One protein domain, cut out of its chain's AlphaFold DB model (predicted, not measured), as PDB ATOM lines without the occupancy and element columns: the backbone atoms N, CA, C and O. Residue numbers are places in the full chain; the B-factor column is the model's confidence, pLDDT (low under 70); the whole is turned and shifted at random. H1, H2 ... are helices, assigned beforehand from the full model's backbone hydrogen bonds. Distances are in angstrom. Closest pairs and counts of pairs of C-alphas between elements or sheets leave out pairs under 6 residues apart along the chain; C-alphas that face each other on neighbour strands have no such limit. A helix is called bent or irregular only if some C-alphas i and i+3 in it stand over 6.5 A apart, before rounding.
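What this domain is: This is residues 117 to 258 of the 265 residues of an uncharacterized protein of Haloarcula sp. Atlit-7R (UniProt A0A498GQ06). A long, slender rod of four helices running up and down, H1, H3, H4 and H5, has the longest, H4, along much of its length. H1 is beside the first part of H4 and H5 beside a later part, while H3 packs on these three; short H2 follows H1 by a tight link, and residues 228 to 233 stick out. The printed part has 142 residues with five named helices, in the order H1 to H5, and no named strand; its class is all helix. It is loose, with a radius of gyration of the C-alphas of 18.2 A and spans of 65 by 26 by 20 A.

How they stand to each other: H4, residues 194 to 228, has a kink of 28 degrees near residue 219. With residues 208 to 223 alone it touches H5, residues 239 to 257, at a shallow tilt of 21 degrees, opposite ways, a helical hairpin; the closest C-alphas, of Ala 216 and Ser 248, are 4.8 A apart. With residues 197 to 209 alone H4 touches H3, residues 165 to 185, also a helical hairpin, at 34 degrees, a shallow tilt only just short of steep; the closest C-alphas, of Ile 179 and Thr 204, are 6.1 A apart. H1, residues 117 to 144, has a kink of 32 degrees near residue 127. With residues 122 to 134 alone it touches H4, the same way at a shallow tilt of 11 degrees; the closest C-alphas, of Ser 126 and Leu 194, are 5.8 A apart. H3 is the hub, touching four helices. It touches H1 at a shallow tilt of 27 degrees, opposite ways, the closest C-alphas, of Tyr 138 and Ser 172, being 5.1 A apart. H3 touches H5 the same way at a shallow tilt of 15 degrees, the closest C-alphas, of Lys 178 and Leu 256, being 6.5 A apart. H2, residues 146 to 152, only just touches H3, with 3 pairs of C-alphas within 8 A, the closest those of Arg 146 and Val 165, 5.9 A apart. H1 and H5 are apart. Every O i to N i+4 pair is within hydrogen-bond range in H2 and H3; in H1 22 of 24 are, in H4 30 of 31 and in H5 12 of 15.

Where its parts are: H4 is 47.9 A long from first to last C-alpha, H1 36.3 A, H3 30.1 A and H5 28.3 A. H1 begins at C-alpha 117 (-4.651, 3.535, 19.596), and H5 ends at C-alpha 257 (14.877, 17.094, -9.362). H5 is only just irregular, with C-alphas 241 and 244 at 6.7 A.

The domain as a whole: The two C-alphas farthest apart, of Phe 117 and Pro 232, are 66.4 A apart. The printed part has no cut. The link from H2 to H3, residues 153 to 164, is long. The mean pLDDT of the printed part is 83.8; it is under 70 at 117, 119 to 120, 154, 156 to 161 and 236.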
ATOM      1  N   PHE A 117      -5.482   4.640  20.085       69.94
ATOM      2  CA  PHE A 117      -4.651   3.535  19.596       69.94
ATOM      3  C   PHE A 117      -4.880   3.305  18.104       69.94
ATOM      4  O   PHE A 117      -3.922   3.158  17.347       69.94
ATOM      5  N   SER A 118      -6.141   3.325  17.666       72.94
ATOM      6  CA  SER A 118      -6.476   3.176  16.251       72.94
ATOM      7  C   SER A 118      -5.926   4.321  15.393       72.94
ATOM      8  O   SER A 118      -5.366   4.048  14.335       72.94
ATOM      9  N   ALA A 119      -5.985   5.566  15.877       69.88
ATOM     10  CA  ALA A 119      -5.448   6.737  15.189       69.88
ATOM     11  C   ALA A 119      -3.913   6.692  15.110       69.88
ATOM     12  O   ALA A 119      -3.336   6.895  14.046       69.88
ATOM     13  N   ALA A 120      -3.230   6.325  16.199       69.50
ATOM     14  CA  ALA A 120      -1.774   6.169  16.211       69.50
ATOM     15  C   ALA A 120      -1.296   5.027  15.301       69.50
ATOM     16  O   ALA A 120      -0.265   5.146  14.631       69.50
ATOM     17  N   LEU A 121      -2.044   3.920  15.262       79.50
ATOM     18  CA  LEU A 121      -1.759   2.795  14.379       79.50
ATOM     19  C   LEU A 121      -2.007   3.176  12.920       79.50
ATOM     20  O   LEU A 121      -1.169   2.856  12.080       79.50
ATOM     21  N   GLN A 122      -3.089   3.896  12.615       75.19
ATOM     22  CA  GLN A 122      -3.353   4.435  11.277       75.19
ATOM     23  C   GLN A 122      -2.259   5.405  10.839       75.19
ATOM     24  O   GLN A 122      -1.695   5.226   9.764       75.19
ATOM     25  N   TYR A 123      -1.872   6.346  11.696       76.00
ATOM     26  CA  TYR A 123      -0.806   7.301  11.417       76.00
ATOM     27  C   TYR A 123       0.538   6.610  11.176       76.00
ATOM     28  O   TYR A 123       1.211   6.869  10.179       76.00
ATOM     29  N   THR A 124       0.914   5.664  12.038       79.31
ATOM     30  CA  THR A 124       2.160   4.901  11.880       79.31
ATOM     31  C   THR A 124       2.110   4.033  10.625       79.31
ATOM     32  O   THR A 124       3.094   3.947   9.894       79.31
ATOM     33  N   SER A 125       0.957   3.436  10.323       82.12
ATOM     34  CA  SER A 125       0.746   2.655   9.102       82.12
ATOM     35  C   SER A 125       0.785   3.531   7.853       82.12
ATOM     36  O   SER A 125       1.294   3.080   6.832       82.12
ATOM     37  N   SER A 126       0.329   4.786   7.930       85.62
ATOM     38  CA  SER A 126       0.349   5.729   6.805       85.62
ATOM     39  C   SER A 126       1.771   6.032   6.332       85.62
ATOM     40  O   SER A 126       1.996   6.225   5.148       85.62
ATOM     41  N   VAL A 127       2.753   5.987   7.232       85.06
ATOM     42  CA  VAL A 127       4.172   6.162   6.889       85.06
ATOM     43  C   VAL A 127       4.853   4.811   6.654       85.06
ATOM     44  O   VAL A 127       5.616   4.640   5.702       85.06
ATOM     45  N   GLY A 128       4.570   3.831   7.513       85.00
ATOM     46  CA  GLY A 128       5.227   2.529   7.519       85.00
ATOM     47  C   GLY A 128       4.867   1.649   6.325       85.00
ATOM     48  O   GLY A 128       5.756   1.006   5.769       85.00
ATOM     49  N   LEU A 129       3.599   1.631   5.895       90.88
ATOM     50  CA  LEU A 129       3.163   0.803   4.765       90.88
ATOM     51  C   LEU A 129       3.793   1.256   3.440       90.88
ATOM     52  O   LEU A 129       4.409   0.405   2.796       90.88
ATOM     53  N   PRO A 130       3.741   2.542   3.033       90.38
ATOM     54  CA  PRO A 130       4.415   2.993   1.815       90.38
ATOM     55  C   PRO A 130       5.917   2.713   1.828       90.38
ATOM     56  O   PRO A 130       6.468   2.273   0.819       90.38
ATOM     57  N   LEU A 131       6.584   2.905   2.971       92.00
ATOM     58  CA  LEU A 131       8.012   2.622   3.106       92.00
ATOM     59  C   LEU A 131       8.310   1.132   2.919       92.00
ATOM     60  O   LEU A 131       9.198   0.770   2.143       92.00
ATOM     61  N   LEU A 132       7.567   0.267   3.612       92.81
ATOM     62  CA  LEU A 132       7.744  -1.181   3.548       92.81
ATOM     63  C   LEU A 132       7.460  -1.704   2.139       92.81
ATOM     64  O   LEU A 132       8.260  -2.469   1.601       92.81
ATOM     65  N   LEU A 133       6.372  -1.258   1.513       93.94
ATOM     66  CA  LEU A 133       6.001  -1.687   0.167       93.94
ATOM     67  C   LEU A 133       6.980  -1.175  -0.891       93.94
ATOM     68  O   LEU A 133       7.364  -1.943  -1.771       93.94
ATOM     69  N   SER A 134       7.453   0.070  -0.781       93.12
ATOM     70  CA  SER A 134       8.511   0.589  -1.662       93.12
ATOM     71  C   SER A 134       9.803  -0.207  -1.485       93.12
ATOM     72  O   SER A 134      10.439  -0.595  -2.462       93.12
ATOM     73  N   THR A 135      10.178  -0.508  -0.242       90.88
ATOM     74  CA  THR A 135      11.378  -1.300   0.052       90.88
ATOM     75  C   THR A 135      11.267  -2.694  -0.559       90.88
ATOM     76  O   THR A 135      12.170  -3.116  -1.277       90.88
ATOM     77  N   LEU A 136      10.145  -3.391  -0.358       93.38
ATOM     78  CA  LEU A 136       9.906  -4.701  -0.966       93.38
ATOM     79  C   LEU A 136       9.923  -4.638  -2.498       93.38
ATOM     80  O   LEU A 136      10.519  -5.508  -3.129       93.38
ATOM     81  N   LEU A 137       9.318  -3.609  -3.093       94.12
ATOM     82  CA  LEU A 137       9.248  -3.463  -4.545       94.12
ATOM     83  C   LEU A 137      10.633  -3.274  -5.178       94.12
ATOM     84  O   LEU A 137      10.947  -3.957  -6.148       94.12
ATOM     85  N   TYR A 138      11.465  -2.375  -4.646       93.44
ATOM     86  CA  TYR A 138      12.755  -2.049  -5.267       93.44
ATOM     87  C   TYR A 138      13.905  -2.923  -4.754       93.44
ATOM     88  O   TYR A 138      14.640  -3.505  -5.557       93.44
ATOM     89  N   PHE A 139      14.052  -3.080  -3.434       92.81
ATOM     90  CA  PHE A 139      15.106  -3.932  -2.873       92.81
ATOM     91  C   PHE A 139      14.790  -5.412  -3.039       92.81
ATOM     92  O   PHE A 139      15.686  -6.165  -3.407       92.81
ATOM     93  N   GLY A 140      13.540  -5.829  -2.822       90.94
ATOM     94  CA  GLY A 140      13.151  -7.233  -2.985       90.94
ATOM     95  C   GLY A 140      13.331  -7.720  -4.423       90.94
ATOM     96  O   GLY A 140      13.878  -8.798  -4.641       90.94
ATOM     97  N   LEU A 141      12.966  -6.899  -5.416       90.88
ATOM     98  CA  LEU A 141      13.219  -7.215  -6.826       90.88
ATOM     99  C   LEU A 141      14.721  -7.255  -7.148       90.88
ATOM    100  O   LEU A 141      15.172  -8.150  -7.861       90.88
ATOM    101  N   THR A 142      15.499  -6.305  -6.619       91.88
ATOM    102  CA  THR A 142      16.956  -6.260  -6.827       91.88
ATOM    103  C   THR A 142      17.652  -7.481  -6.229       91.88
ATOM    104  O   THR A 142      18.502  -8.077  -6.890       91.88
ATOM    105  N   ASP A 143      17.271  -7.889  -5.017       93.00
ATOM    106  CA  ASP A 143      17.823  -9.075  -4.358       93.00
ATOM    107  C   ASP A 143      17.427 -10.360  -5.100       93.00
ATOM    108  O   ASP A 143      18.279 -11.203  -5.384       93.00
ATOM    109  N   TRP A 144      16.169 -10.464  -5.546       94.62
ATOM    110  CA  TRP A 144      15.713 -11.588  -6.367       94.62
ATOM    111  C   TRP A 144      16.502 -11.714  -7.685       94.62
ATOM    112  O   TRP A 144      16.832 -12.821  -8.114       94.62
ATOM    113  N   LEU A 145      16.874 -10.588  -8.303       91.81
ATOM    114  CA  LEU A 145      17.685 -10.550  -9.526       91.81
ATOM    115  C   LEU A 145      19.199 -10.581  -9.279       91.81
ATOM    116  O   LEU A 145      19.962 -10.582 -10.248       91.81
ATOM    117  N   ARG A 146      19.666 -10.633  -8.026       91.06
ATOM    118  CA  ARG A 146      21.083 -10.458  -7.670       91.06
ATOM    119  C   ARG A 146      22.026 -11.373  -8.443       91.06
ATOM    120  O   ARG A 146      23.015 -10.903  -9.002       91.06
ATOM    121  N   GLN A 147      21.734 -12.675  -8.477       90.31
ATOM    122  CA  GLN A 147      22.578 -13.641  -9.189       90.31
ATOM    123  C   GLN A 147      22.620 -13.329 -10.685       90.31
ATOM    124  O   GLN A 147      23.693 -13.272 -11.279       90.31
ATOM    125  N   TRP A 148      21.460 -13.052 -11.282       89.19
ATOM    126  CA  TRP A 148      21.381 -12.709 -12.695       89.19
ATOM    127  C   TRP A 148      22.167 -11.430 -13.010       89.19
ATOM    128  O   TRP A 148      22.947 -11.434 -13.962       89.19
ATOM    129  N   ILE A 149      22.024 -10.383 -12.192       85.75
ATOM    130  CA  ILE A 149      22.748  -9.110 -12.317       85.75
ATOM    131  C   ILE A 149      24.257  -9.352 -12.270       85.75
ATOM    132  O   ILE A 149      24.961  -8.987 -13.208       85.75
ATOM    133  N   ASN A 150      24.750 -10.016 -11.226       84.94
ATOM    134  CA  ASN A 150      26.185 -10.213 -11.029       84.94
ATOM    135  C   ASN A 150      26.822 -11.117 -12.099       84.94
ATOM    136  O   ASN A 150      28.004 -10.969 -12.392       84.94
ATOM    137  N   THR A 151      26.065 -12.048 -12.690       81.25
ATOM    138  CA  THR A 151      26.578 -12.947 -13.738       81.25
ATOM    139  C   THR A 151      26.479 -12.356 -15.145       81.25
ATOM    140  O   THR A 151      27.334 -12.637 -15.982       81.25
ATOM    141  N   ASN A 152      25.449 -11.555 -15.440       77.06
ATOM    142  CA  ASN A 152      25.168 -11.092 -16.806       77.06
ATOM    143  C   ASN A 152      25.573  -9.639 -17.065       77.06
ATOM    144  O   ASN A 152      25.753  -9.262 -18.227       77.06
ATOM    145  N   LEU A 153      25.697  -8.813 -16.023       75.62
ATOM    146  CA  LEU A 153      26.111  -7.421 -16.160       75.62
ATOM    147  C   LEU A 153      27.606  -7.301 -15.889       75.62
ATOM    148  O   LEU A 153      28.076  -7.424 -14.762       75.62
ATOM    149  N   ASN A 154      28.361  -7.046 -16.956       66.94
ATOM    150  CA  ASN A 154      29.784  -6.778 -16.848       66.94
ATOM    151  C   ASN A 154      29.994  -5.302 -16.501       66.94
ATOM    152  O   ASN A 154      29.824  -4.427 -17.353       66.94
ATOM    153  N   TRP A 155      30.346  -5.032 -15.247       70.25
ATOM    154  CA  TRP A 155      30.622  -3.684 -14.763       70.25
ATOM    155  C   TRP A 155      32.111  -3.479 -14.488       70.25
ATOM    156  O   TRP A 155      32.535  -3.163 -13.379       70.25
ATOM    157  N   TRP A 156      32.908  -3.656 -15.544       64.19
ATOM    158  CA  TRP A 156      34.375  -3.654 -15.513       64.19
ATOM    159  C   TRP A 156      35.011  -2.431 -14.823       64.19
ATOM    160  O   TRP A 156      36.103  -2.557 -14.286       64.19
ATOM    161  N   ILE A 157      34.317  -1.286 -14.753       63.25
ATOM    162  CA  ILE A 157      34.790  -0.069 -14.063       63.25
ATOM    163  C   ILE A 157      35.000  -0.287 -12.548       63.25
ATOM    164  O   ILE A 157      35.850   0.380 -11.964       63.25
ATOM    165  N   PHE A 158      34.278  -1.223 -11.913       58.69
ATOM    166  CA  PHE A 158      34.391  -1.507 -10.468       58.69
ATOM    167  C   PHE A 158      34.669  -2.983 -10.136       58.69
ATOM    168  O   PHE A 158      34.636  -3.346  -8.959       58.69
ATOM    169  N   VAL A 159      34.961  -3.824 -11.141       59.25
ATOM    170  CA  VAL A 159      35.088  -5.294 -11.004       59.25
ATOM    171  C   VAL A 159      36.075  -5.728  -9.917       59.25
ATOM    172  O   VAL A 159      35.883  -6.781  -9.320       59.25
ATOM    173  N   GLU A 160      37.094  -4.925  -9.610       61.34
ATOM    174  CA  GLU A 160      38.074  -5.278  -8.576       61.34
ATOM    175  C   GLU A 160      37.591  -5.025  -7.137       61.34
ATOM    176  O   GLU A 160      38.185  -5.567  -6.211       61.34
ATOM    177  N   ASN A 161      36.520  -4.246  -6.921       62.66
ATOM    178  CA  ASN A 161      36.140  -3.787  -5.576       62.66
ATOM    179  C   ASN A 161      34.656  -3.971  -5.206       62.66
ATOM    180  O   ASN A 161      34.355  -4.050  -4.016       62.66
ATOM    181  N   LEU A 162      33.722  -4.026  -6.167       76.50
ATOM    182  CA  LEU A 162      32.276  -4.049  -5.890       76.50
ATOM    183  C   LEU A 162      31.499  -4.941  -6.871       76.50
ATOM    184  O   LEU A 162      31.660  -4.849  -8.086       76.50
ATOM    185  N   GLU A 163      30.594  -5.767  -6.332       81.81
ATOM    186  CA  GLU A 163      29.630  -6.534  -7.135       81.81
ATOM    187  C   GLU A 163      28.664  -5.596  -7.892       81.81
ATOM    188  O   GLU A 163      28.168  -4.632  -7.295       81.81
ATOM    189  N   PRO A 164      28.297  -5.900  -9.154       80.94
ATOM    190  CA  PRO A 164      27.406  -5.049  -9.938       80.94
ATOM    191  C   PRO A 164      26.035  -4.756  -9.310       80.94
ATOM    192  O   PRO A 164      25.458  -3.692  -9.541       80.94
ATOM    193  N   VAL A 165      25.512  -5.671  -8.488       87.38
ATOM    194  CA  VAL A 165      24.231  -5.502  -7.781       87.38
ATOM    195  C   VAL A 165      24.186  -4.252  -6.892       87.38
ATOM    196  O   VAL A 165      23.120  -3.655  -6.732       87.38
ATOM    197  N   TRP A 166      25.327  -3.788  -6.369       87.31
ATOM    198  CA  TRP A 166      25.377  -2.630  -5.469       87.31
ATOM    199  C   TRP A 166      24.845  -1.341  -6.092       87.31
ATOM    200  O   TRP A 166      24.253  -0.521  -5.393       87.31
ATOM    201  N   TYR A 167      24.970  -1.177  -7.407       86.12
ATOM    202  CA  TYR A 167      24.349  -0.047  -8.097       86.12
ATOM    203  C   TYR A 167      22.847  -0.061  -8.024       86.12
ATOM    204  O   TYR A 167      22.237   0.954  -7.707       86.12
ATOM    205  N   PHE A 168      22.251  -1.219  -8.279       88.94
ATOM    206  CA  PHE A 168      20.808  -1.362  -8.233       88.94
ATOM    207  C   PHE A 168      20.284  -1.175  -6.808       88.94
ATOM    208  O   PHE A 168      19.205  -0.611  -6.643       88.94
ATOM    209  N   TYR A 169      21.069  -1.511  -5.777       90.69
ATOM    210  CA  TYR A 169      20.745  -1.137  -4.396       90.69
ATOM    211  C   TYR A 169      20.787   0.374  -4.155       90.69
ATOM    212  O   TYR A 169      19.870   0.905  -3.529       90.69
ATOM    213  N   ILE A 170      21.788   1.086  -4.676       89.06
ATOM    214  CA  ILE A 170      21.852   2.555  -4.571       89.06
ATOM    215  C   ILE A 170      20.666   3.198  -5.302       89.06
ATOM    216  O   ILE A 170      19.995   4.064  -4.746       89.06
ATOM    217  N   VAL A 171      20.361   2.744  -6.520       90.06
ATOM    218  CA  VAL A 171      19.198   3.216  -7.287       90.06
ATOM    219  C   VAL A 171      17.897   2.931  -6.534       90.06
ATOM    220  O   VAL A 171      17.057   3.821  -6.419       90.06
ATOM    221  N   SER A 172      17.751   1.736  -5.959       92.56
ATOM    222  CA  SER A 172      16.591   1.366  -5.137       92.56
ATOM    223  C   SER A 172      16.444   2.275  -3.920       92.56
ATOM    224  O   SER A 172      15.346   2.759  -3.653       92.56
ATOM    225  N   ALA A 173      17.542   2.571  -3.217       91.00
ATOM    226  CA  ALA A 173      17.540   3.492  -2.082       91.00
ATOM    227  C   ALA A 173      17.059   4.891  -2.491       91.00
ATOM    228  O   ALA A 173      16.224   5.483  -1.807       91.00
ATOM    229  N   ILE A 174      17.546   5.397  -3.627       90.62
ATOM    230  CA  ILE A 174      17.166   6.713  -4.151       90.62
ATOM    231  C   ILE A 174      15.689   6.740  -4.563       90.62
ATOM    232  O   ILE A 174      14.999   7.715  -4.267       90.62
ATOM    233  N   LEU A 175      15.180   5.680  -5.197       91.56
ATOM    234  CA  LEU A 175      13.767   5.579  -5.580       91.56
ATOM    235  C   LEU A 175      12.853   5.538  -4.353       91.56
ATOM    236  O   LEU A 175      11.911   6.325  -4.281       91.56
ATOM    237  N   VAL A 176      13.162   4.694  -3.363       92.38
ATOM    238  CA  VAL A 176      12.415   4.636  -2.096       92.38
ATOM    239  C   VAL A 176      12.430   6.000  -1.407       92.38
ATOM    240  O   VAL A 176      11.375   6.496  -1.013       92.38
ATOM    241  N   TYR A 177      13.599   6.642  -1.320       89.75
ATOM    242  CA  TYR A 177      13.718   7.988  -0.765       89.75
ATOM    243  C   TYR A 177      12.839   8.991  -1.519       89.75
ATOM    244  O   TYR A 177      12.085   9.727  -0.888       89.75
ATOM    245  N   LYS A 178      12.887   9.006  -2.855       88.38
ATOM    246  CA  LYS A 178      12.116   9.950  -3.669       88.38
ATOM    247  C   LYS A 178      10.608   9.751  -3.521       88.38
ATOM    248  O   LYS A 178       9.886  10.742  -3.461       88.38
ATOM    249  N   ILE A 179      10.142   8.505  -3.448       91.56
ATOM    250  CA  ILE A 179       8.723   8.183  -3.244       91.56
ATOM    251  C   ILE A 179       8.268   8.689  -1.879       91.56
ATOM    252  O   ILE A 179       7.298   9.436  -1.800       91.56
ATOM    253  N   MET A 180       9.005   8.358  -0.816       90.44
ATOM    254  CA  MET A 180       8.676   8.821   0.535       90.44
ATOM    255  C   MET A 180       8.731  10.346   0.643       90.44
ATOM    256  O   MET A 180       7.850  10.951   1.244       90.44
ATOM    257  N   TYR A 181       9.734  10.969   0.020       87.06
ATOM    258  CA  TYR A 181       9.860  12.420  -0.045       87.06
ATOM    259  C   TYR A 181       8.669  13.054  -0.768       87.06
ATOM    260  O   TYR A 181       8.081  13.984  -0.236       87.06
ATOM    261  N   SER A 182       8.267  12.525  -1.928       87.50
ATOM    262  CA  SER A 182       7.107  13.017  -2.681       87.50
ATOM    263  C   SER A 182       5.809  12.904  -1.873       87.50
ATOM    264  O   SER A 182       5.084  13.892  -1.764       87.50
ATOM    265  N   LEU A 183       5.539  11.750  -1.256       88.12
ATOM    266  CA  LEU A 183       4.343  11.566  -0.427       88.12
ATOM    267  C   LEU A 183       4.331  12.527   0.769       88.12
ATOM    268  O   LEU A 183       3.274  13.026   1.154       88.12
ATOM    269  N   PHE A 184       5.502  12.805   1.347       86.62
ATOM    270  CA  PHE A 184       5.641  13.743   2.455       86.62
ATOM    271  C   PHE A 184       5.434  15.197   2.007       86.62
ATOM    272  O   PHE A 184       4.659  15.926   2.618       86.62
ATOM    273  N   THR A 185       6.068  15.632   0.913       85.06
ATOM    274  CA  THR A 185       5.960  17.020   0.430       85.06
ATOM    275  C   THR A 185       4.571  17.373  -0.090       85.06
ATOM    276  O   THR A 185       4.191  18.539  -0.048       85.06
ATOM    277  N   HIS A 186       3.806  16.387  -0.565       83.62
ATOM    278  CA  HIS A 186       2.425  16.584  -1.016       83.62
ATOM    279  C   HIS A 186       1.389  16.404   0.104       83.62
ATOM    280  O   HIS A 186       0.192  16.401  -0.173       83.62
ATOM    281  N   ASN A 187       1.829  16.291   1.366       81.50
ATOM    282  CA  ASN A 187       0.980  16.074   2.542       81.50
ATOM    283  C   ASN A 187       0.081  14.828   2.437       81.50
ATOM    284  O   ASN A 187      -0.961  14.752   3.087       81.50
ATOM    285  N   THR A 188       0.478  13.843   1.629       84.44
ATOM    286  CA  THR A 188      -0.190  12.541   1.576       84.44
ATOM    287  C   THR A 188       0.141  11.734   2.826       84.44
ATOM    288  O   THR A 188      -0.718  11.034   3.352       84.44
ATOM    289  N   ILE A 189       1.385  11.824   3.308       83.81
ATOM    290  CA  ILE A 189       1.807  11.215   4.571       83.81
ATOM    291  C   ILE A 189       2.371  12.285   5.514       83.81
ATOM    292  O   ILE A 189       3.118  13.157   5.066       83.81
ATOM    293  N   PRO A 190       2.095  12.194   6.822       76.12
ATOM    294  CA  PRO A 190       1.166  11.253   7.452       76.12
ATOM    295  C   PRO A 190      -0.310  11.626   7.202       76.12
ATOM    296  O   PRO A 190      -0.630  12.797   7.022       76.12
ATOM    297  N   SER A 191      -1.211  10.638   7.196       78.56
ATOM    298  CA  SER A 191      -2.648  10.862   6.952       78.56
ATOM    299  C   SER A 191      -3.532   9.835   7.657       78.56
ATOM    300  O   SER A 191      -3.155   8.671   7.807       78.56
ATOM    301  N   ASP A 192      -4.744  10.261   8.021       70.38
ATOM    302  CA  ASP A 192      -5.791   9.413   8.603       70.38
ATOM    303  C   ASP A 192      -6.449   8.494   7.549       70.38
ATOM    304  O   ASP A 192      -7.082   7.486   7.866       70.38
ATOM    305  N   GLY A 193      -6.284   8.815   6.260       79.75
ATOM    306  CA  GLY A 193      -6.886   8.099   5.137       79.75
ATOM    307  C   GLY A 193      -5.939   7.108   4.463       79.75
ATOM    308  O   GLY A 193      -5.410   7.400   3.391       79.75
ATOM    309  N   LEU A 194      -5.791   5.895   5.015       82.62
ATOM    310  CA  LEU A 194      -4.906   4.857   4.447       82.62
ATOM    311  C   LEU A 194      -5.194   4.526   2.972       82.62
ATOM    312  O   LEU A 194      -4.266   4.256   2.216       82.62
ATOM    313  N   SER A 195      -6.457   4.560   2.539       86.12
ATOM    314  CA  SER A 195      -6.811   4.287   1.138       86.12
ATOM    315  C   SER A 195      -6.192   5.302   0.172       86.12
ATOM    316  O   SER A 195      -5.725   4.918  -0.898       86.12
ATOM    317  N   ASN A 196      -6.165   6.583   0.551       86.12
ATOM    318  CA  ASN A 196      -5.594   7.646  -0.277       86.12
ATOM    319  C   ASN A 196      -4.071   7.528  -0.301       86.12
ATOM    320  O   ASN A 196      -3.473   7.524  -1.370       86.12
ATOM    321  N   VAL A 197      -3.466   7.290   0.867       88.06
ATOM    322  CA  VAL A 197      -2.026   7.028   1.007       88.06
ATOM    323  C   VAL A 197      -1.572   5.890   0.095       88.06
ATOM    324  O   VAL A 197      -0.556   6.004  -0.582       88.06
ATOM    325  N   MET A 198      -2.332   4.795   0.058       91.69
ATOM    326  CA  MET A 198      -2.013   3.633  -0.768       91.69
ATOM    327  C   MET A 198      -2.165   3.905  -2.268       91.69
ATOM    328  O   MET A 198      -1.344   3.430  -3.053       91.69
ATOM    329  N   ASN A 199      -3.182   4.667  -2.670       91.25
ATOM    330  CA  ASN A 199      -3.368   5.059  -4.065       91.25
ATOM    331  C   ASN A 199      -2.234   5.981  -4.544       91.25
ATOM    332  O   ASN A 199      -1.586   5.706  -5.552       91.25
ATOM    333  N   ASP A 200      -1.931   7.018  -3.770       90.19
ATOM    334  CA  ASP A 200      -0.870   7.977  -4.070       90.19
ATOM    335  C   ASP A 200       0.508   7.311  -4.051       90.19
ATOM    336  O   ASP A 200       1.346   7.586  -4.915       90.19
ATOM    337  N   TRP A 201       0.743   6.385  -3.112       94.00
ATOM    338  CA  TRP A 201       1.948   5.555  -3.090       94.00
ATOM    339  C   TRP A 201       2.084   4.749  -4.379       94.00
ATOM    340  O   TRP A 201       3.169   4.724  -4.964       94.00
ATOM    341  N   PHE A 202       1.003   4.108  -4.834       93.75
ATOM    342  CA  PHE A 202       1.019   3.317  -6.059       93.75
ATOM    343  C   PHE A 202       1.323   4.195  -7.275       93.75
ATOM    344  O   PHE A 202       2.233   3.869  -8.036       93.75
ATOM    345  N   ILE A 203       0.634   5.332  -7.423       91.56
ATOM    346  CA  ILE A 203       0.851   6.285  -8.523       91.56
ATOM    347  C   ILE A 203       2.297   6.788  -8.516       91.56
ATOM    348  O   ILE A 203       2.976   6.744  -9.544       91.56
ATOM    349  N   THR A 204       2.798   7.214  -7.357       90.94
ATOM    350  CA  THR A 204       4.155   7.762  -7.209       90.94
ATOM    351  C   THR A 204       5.218   6.704  -7.501       90.94
ATOM    352  O   THR A 204       6.149   6.956  -8.269       90.94
ATOM    353  N   SER A 205       5.061   5.497  -6.953       92.56
ATOM    354  CA  SER A 205       5.991   4.380  -7.172       92.56
ATOM    355  C   SER A 205       5.975   3.911  -8.625       92.56
ATOM    356  O   SER A 205       7.028   3.738  -9.241       92.56
ATOM    357  N   PHE A 206       4.787   3.753  -9.209       92.25
ATOM    358  CA  PHE A 206       4.642   3.366 -10.607       92.25
ATOM    359  C   PHE A 206       5.267   4.409 -11.533       92.25
ATOM    360  O   PHE A 206       6.047   4.048 -12.409       92.25
ATOM    361  N   THR A 207       5.004   5.697 -11.302       90.88
ATOM    362  CA  THR A 207       5.565   6.790 -12.109       90.88
ATOM    363  C   THR A 207       7.086   6.834 -12.001       90.88
ATOM    364  O   THR A 207       7.767   6.893 -13.024       90.88
ATOM    365  N   ALA A 208       7.640   6.733 -10.788       90.38
ATOM    366  CA  ALA A 208       9.087   6.714 -10.577       90.38
ATOM    367  C   ALA A 208       9.754   5.507 -11.261       90.38
ATOM    368  O   ALA A 208      10.757   5.652 -11.963       90.38
ATOM    369  N   GLY A 209       9.170   4.317 -11.088       89.81
ATOM    370  CA  GLY A 209       9.656   3.082 -11.697       89.81
ATOM    371  C   GLY A 209       9.560   3.101 -13.223       89.81
ATOM    372  O   GLY A 209      10.536   2.784 -13.901       89.81
ATOM    373  N   ALA A 210       8.418   3.517 -13.773       90.06
ATOM    374  CA  ALA A 210       8.197   3.614 -15.212       90.06
ATOM    375  C   ALA A 210       9.117   4.659 -15.851       90.06
ATOM    376  O   ALA A 210       9.738   4.371 -16.872       90.06
ATOM    377  N   PHE A 211       9.270   5.835 -15.234       88.62
ATOM    378  CA  PHE A 211      10.205   6.858 -15.700       88.62
ATOM    379  C   PHE A 211      11.632   6.310 -15.767       88.62
ATOM    380  O   PHE A 211      12.284   6.414 -16.807       88.62
ATOM    381  N   PHE A 212      12.101   5.670 -14.691       89.38
ATOM    382  CA  PHE A 212      13.430   5.068 -14.675       89.38
ATOM    383  C   PHE A 212      13.572   3.991 -15.761       89.38
ATOM    384  O   PHE A 212      14.499   4.057 -16.565       89.38
ATOM    385  N   LEU A 213      12.642   3.037 -15.844       88.81
ATOM    386  CA  LEU A 213      12.713   1.937 -16.810       88.81
ATOM    387  C   LEU A 213      12.638   2.408 -18.264       88.81
ATOM    388  O   LEU A 213      13.381   1.900 -19.097       88.81
ATOM    389  N   ILE A 214      11.780   3.377 -18.581       89.12
ATOM    390  CA  ILE A 214      11.638   3.886 -19.948       89.12
ATOM    391  C   ILE A 214      12.885   4.684 -20.329       89.12
ATOM    392  O   ILE A 214      13.519   4.393 -21.342       89.12
ATOM    393  N   VAL A 215      13.282   5.665 -19.516       88.69
ATOM    394  CA  VAL A 215      14.351   6.601 -19.896       88.69
ATOM    395  C   VAL A 215      15.733   5.955 -19.782       88.69
ATOM    396  O   VAL A 215      16.571   6.138 -20.669       88.69
ATOM    397  N   ALA A 216      15.991   5.174 -18.729       87.38
ATOM    398  CA  ALA A 216      17.256   4.458 -18.588       87.38
ATOM    399  C   ALA A 216      17.290   3.198 -19.465       87.38
ATOM    400  O   ALA A 216      18.277   2.957 -20.165       87.38
ATOM    401  N   GLY A 217      16.211   2.410 -19.470       85.38
ATOM    402  CA  GLY A 217      16.160   1.121 -20.162       85.38
ATOM    403  C   GLY A 217      16.313   1.230 -21.676       85.38
ATOM    404  O   GLY A 217      16.966   0.371 -22.267       85.38
ATOM    405  N   LEU A 218      15.826   2.305 -22.309       86.75
ATOM    406  CA  LEU A 218      16.032   2.536 -23.747       86.75
ATOM    407  C   LEU A 218      17.517   2.528 -24.139       86.75
ATOM    408  O   LEU A 218      17.883   1.949 -25.164       86.75
ATOM    409  N   VAL A 219      18.388   3.105 -23.308       86.81
ATOM    410  CA  VAL A 219      19.833   3.146 -23.579       86.81
ATOM    411  C   VAL A 219      20.479   1.775 -23.373       86.81
ATOM    412  O   VAL A 219      21.341   1.384 -24.161       86.81
ATOM    413  N   PHE A 220      20.018   0.992 -22.392       85.19
ATOM    414  CA  PHE A 220      20.452  -0.400 -22.225       85.19
ATOM    415  C   PHE A 220      20.026  -1.292 -23.401       85.19
ATOM    416  O   PHE A 220      20.826  -2.104 -23.870       85.19
ATOM    417  N   VAL A 221      18.798  -1.130 -23.905       86.31
ATOM    418  CA  VAL A 221      18.294  -1.865 -25.079       86.31
ATOM    419  C   VAL A 221      19.113  -1.515 -26.318       86.31
ATOM    420  O   VAL A 221      19.583  -2.416 -27.015       86.31
ATOM    421  N   LEU A 222      19.345  -0.224 -26.564       86.44
ATOM    422  CA  LEU A 222      20.154   0.235 -27.691       86.44
ATOM    423  C   LEU A 222      21.583  -0.317 -27.611       86.44
ATOM    424  O   LEU A 222      22.092  -0.853 -28.593       86.44
ATOM    425  N   TYR A 223      22.201  -0.282 -26.429       84.12
ATOM    426  CA  TYR A 223      23.519  -0.876 -26.208       84.12
ATOM    427  C   TYR A 223      23.540  -2.389 -26.485       84.12
ATOM    428  O   TYR A 223      24.447  -2.883 -27.158       84.12
ATOM    429  N   ARG A 224      22.514  -3.131 -26.046       83.25
ATOM    430  CA  ARG A 224      22.366  -4.568 -26.338       83.25
ATOM    431  C   ARG A 224      22.274  -4.861 -27.837       83.25
ATOM    432  O   ARG A 224      22.872  -5.841 -28.279       83.25
ATOM    433  N   ILE A 225      21.566  -4.028 -28.601       86.44
ATOM    434  CA  ILE A 225      21.475  -4.140 -30.067       86.44
ATOM    435  C   ILE A 225      22.840  -3.868 -30.715       86.44
ATOM    436  O   ILE A 225      23.259  -4.590 -31.613       86.44
ATOM    437  N   LEU A 226      23.576  -2.858 -30.245       84.75
ATOM    438  CA  LEU A 226      24.904  -2.553 -30.788       84.75
ATOM    439  C   LEU A 226      25.911  -3.690 -30.551       84.75
ATOM    440  O   LEU A 226      26.706  -3.985 -31.444       84.75
ATOM    441  N   ILE A 227      25.849  -4.361 -29.393       82.94
ATOM    442  CA  ILE A 227      26.662  -5.559 -29.132       82.94
ATOM    443  C   ILE A 227      26.267  -6.708 -30.068       82.94
ATOM    444  O   ILE A 227      27.144  -7.386 -30.601       82.94
ATOM    445  N   SER A 228      24.967  -6.960 -30.273       83.56
ATOM    446  CA  SER A 228      24.523  -8.095 -31.098       83.56
ATOM    447  C   SER A 228      24.905  -7.944 -32.573       83.56
ATOM    448  O   SER A 228      25.133  -8.945 -33.250       83.56
ATOM    449  N   LEU A 229      25.071  -6.709 -33.052       87.94
ATOM    450  CA  LEU A 229      25.574  -6.396 -34.393       87.94
ATOM    451  C   LEU A 229      27.092  -6.607 -34.557       87.94
ATOM    452  O   LEU A 229      27.615  -6.390 -35.648       87.94
ATOM    453  N   SER A 230      27.801  -7.052 -33.511       82.00
ATOM    454  CA  SER A 230      29.241  -7.363 -33.539       82.00
ATOM    455  C   SER A 230      30.118  -6.205 -34.038       82.00
ATOM    456  O   SER A 230      31.118  -6.417 -34.727       82.00
ATOM    457  N   LEU A 231      29.753  -4.963 -33.697       79.62
ATOM    458  CA  LEU A 231      30.558  -3.790 -34.037       79.62
ATOM    459  C   LEU A 231      31.935  -3.886 -33.347       79.62
ATOM    460  O   LEU A 231      31.991  -4.060 -32.129       79.62
ATOM    461  N   PRO A 232      33.055  -3.726 -34.076       72.62
ATOM    462  CA  PRO A 232      34.395  -4.080 -33.588       72.62
ATOM    463  C   PRO A 232      34.885  -3.253 -32.387       72.62
ATOM    464  O   PRO A 232      35.802  -3.667 -31.685       72.62
ATOM    465  N   PHE A 233      34.268  -2.102 -32.126       75.81
ATOM    466  CA  PHE A 233      34.566  -1.216 -30.995       75.81
ATOM    467  C   PHE A 233      33.527  -1.301 -29.860       75.81
ATOM    468  O   PHE A 233      33.746  -0.713 -28.803       75.81
ATOM    469  N   VAL A 234      32.423  -2.041 -30.037       72.88
ATOM    470  CA  VAL A 234      31.357  -2.214 -29.033       72.88
ATOM    471  C   VAL A 234      31.388  -3.644 -28.501       72.88
ATOM    472  O   VAL A 234      30.611  -4.507 -28.899       72.88
ATOM    473  N   THR A 235      32.305  -3.902 -27.574       70.44
ATOM    474  CA  THR A 235      32.384  -5.183 -26.858       70.44
ATOM    475  C   THR A 235      31.873  -5.035 -25.425       70.44
ATOM    476  O   THR A 235      31.825  -3.930 -24.877       70.44
ATOM    477  N   ALA A 236      31.520  -6.154 -24.785       66.62
ATOM    478  CA  ALA A 236      31.088  -6.178 -23.382       66.62
ATOM    479  C   ALA A 236      32.161  -5.647 -22.404       66.62
ATOM    480  O   ALA A 236      31.838  -5.221 -21.299       66.62
ATOM    481  N   THR A 237      33.428  -5.650 -22.822       71.50
ATOM    482  CA  THR A 237      34.587  -5.165 -22.059       71.50
ATOM    483  C   THR A 237      35.064  -3.774 -22.490       71.50
ATOM    484  O   THR A 237      36.031  -3.263 -21.936       71.50
ATOM    485  N   SER A 238      34.420  -3.150 -23.482       73.44
ATOM    486  CA  SER A 238      34.806  -1.823 -23.979       73.44
ATOM    487  C   SER A 238      34.376  -0.702 -23.031       73.44
ATOM    488  O   SER A 238      33.365  -0.815 -22.341       73.44
ATOM    489  N   TYR A 239      35.065   0.444 -23.079       74.06
ATOM    490  CA  TYR A 239      34.661   1.654 -22.347       74.06
ATOM    491  C   TYR A 239      33.228   2.112 -22.661       74.06
ATOM    492  O   TYR A 239      32.566   2.707 -21.815       74.06
ATOM    493  N   LEU A 240      32.716   1.792 -23.854       76.31
ATOM    494  CA  LEU A 240      31.353   2.122 -24.271       76.31
ATOM    495  C   LEU A 240      30.286   1.386 -23.449       76.31
ATOM    496  O   LEU A 240      29.156   1.864 -23.366       76.31
ATOM    497  N   SER A 241      30.635   0.276 -22.789       75.25
ATOM    498  CA  SER A 241      29.728  -0.424 -21.873       75.25
ATOM    499  C   SER A 241      29.389   0.385 -20.621       75.25
ATOM    500  O   SER A 241      28.395   0.091 -19.969       75.25
ATOM    501  N   ALA A 242      30.158   1.436 -20.317       77.06
ATOM    502  CA  ALA A 242      29.889   2.364 -19.224       77.06
ATOM    503  C   ALA A 242      28.707   3.304 -19.500       77.06
ATOM    504  O   ALA A 242      28.056   3.766 -18.563       77.06
ATOM    505  N   ILE A 243      28.438   3.606 -20.776       82.94
ATOM    506  CA  ILE A 243      27.491   4.651 -21.188       82.94
ATOM    507  C   ILE A 243      26.079   4.400 -20.637       82.94
ATOM    508  O   ILE A 243      25.525   5.335 -20.059       82.94
ATOM    509  N   PRO A 244      25.497   3.185 -20.728       84.69
ATOM    510  CA  PRO A 244      24.176   2.925 -20.162       84.69
ATOM    511  C   PRO A 244      24.103   3.161 -18.651       84.69
ATOM    512  O   PRO A 244      23.110   3.707 -18.183       84.69
ATOM    513  N   TYR A 245      25.160   2.827 -17.901       83.00
ATOM    514  CA  TYR A 245      25.214   3.013 -16.445       83.00
ATOM    515  C   TYR A 245      25.380   4.481 -16.041       83.00
ATOM    516  O   TYR A 245      24.754   4.951 -15.089       83.00
ATOM    517  N   ILE A 246      26.218   5.226 -16.769       85.44
ATOM    518  CA  ILE A 246      26.374   6.673 -16.571       85.44
ATOM    519  C   ILE A 246      25.051   7.376 -16.897       85.44
ATOM    520  O   ILE A 246      24.589   8.215 -16.125       85.44
ATOM    521  N   TRP A 247      24.406   6.985 -18.001       89.31
ATOM    522  CA  TRP A 247      23.098   7.500 -18.387       89.31
ATOM    523  C   TRP A 247      22.034   7.211 -17.333       89.31
ATOM    524  O   TRP A 247      21.339   8.128 -16.905       89.31
ATOM    525  N   SER A 248      21.932   5.972 -16.849       88.38
ATOM    526  CA  SER A 248      20.985   5.646 -15.783       88.38
ATOM    527  C   SER A 248      21.289   6.402 -14.491       88.38
ATOM    528  O   SER A 248      20.357   6.810 -13.804       88.38
ATOM    529  N   GLY A 249      22.564   6.687 -14.198       85.94
ATOM    530  CA  GLY A 249      22.954   7.619 -13.140       85.94
ATOM    531  C   GLY A 249      22.347   9.009 -13.341       85.94
ATOM    532  O   GLY A 249      21.675   9.515 -12.444       85.94
ATOM    533  N   PHE A 250      22.503   9.604 -14.529       87.25
ATOM    534  CA  PHE A 250      21.888  10.897 -14.851       87.25
ATOM    535  C   PHE A 250      20.362  10.877 -14.751       87.25
ATOM    536  O   PHE A 250      19.787  11.827 -14.229       87.25
ATOM    537  N   VAL A 251      19.705   9.801 -15.191       87.19
ATOM    538  CA  VAL A 251      18.244   9.645 -15.077       87.19
ATOM    539  C   VAL A 251      17.805   9.618 -13.614       87.19
ATOM    540  O   VAL A 251      16.828  10.273 -13.258       87.19
ATOM    541  N   VAL A 252      18.535   8.907 -12.753       85.75
ATOM    542  CA  VAL A 252      18.252   8.847 -11.311       85.75
ATOM    543  C   VAL A 252      18.435  10.216 -10.658       85.75
ATOM    544  O   VAL A 252      17.579  10.641  -9.884       85.75
ATOM    545  N   PHE A 253      19.494  10.949 -11.012       82.19
ATOM    546  CA  PHE A 253      19.665  12.328 -10.547       82.19
ATOM    547  C   PHE A 253      18.560  13.252 -11.069       82.19
ATOM    548  O   PHE A 253      18.009  14.026 -10.297       82.19
ATOM    549  N   ALA A 254      18.177  13.149 -12.342       79.62
ATOM    550  CA  ALA A 254      17.085  13.939 -12.908       79.62
ATOM    551  C   ALA A 254      15.747  13.656 -12.203       79.62
ATOM    552  O   ALA A 254      14.980  14.578 -11.936       79.62
ATOM    553  N   LEU A 255      15.494  12.398 -11.834       80.12
ATOM    554  CA  LEU A 255      14.313  11.997 -11.073       80.12
ATOM    555  C   LEU A 255      14.280  12.618  -9.667       80.12
ATOM    556  O   LEU A 255      13.199  12.925  -9.170       80.12
ATOM    557  N   LEU A 256      15.431  12.882  -9.038       76.75
ATOM    558  CA  LEU A 256      15.469  13.633  -7.777       76.75
ATOM    559  C   LEU A 256      14.969  15.072  -7.944       76.75
ATOM    560  O   LEU A 256      14.241  15.552  -7.074       76.75
ATOM    561  N   TYR A 257      15.300  15.722  -9.062       73.31
ATOM    562  CA  TYR A 257      14.877  17.094  -9.362       73.31
ATOM    563  C   TYR A 257      13.443  17.203  -9.884       73.31
ATOM    564  O   TYR A 257      12.848  18.270  -9.779       73.31
ATOM    565  N   ASN A 258      12.880  16.127 -10.433       73.44
ATOM    566  CA  ASN A 258      11.523  16.156 -10.964       73.44
ATOM    567  C   ASN A 258      10.493  15.991  -9.840       73.44
ATOM    568  O   ASN A 258      10.631  15.104  -8.994       73.44
TER     569      ASN A 258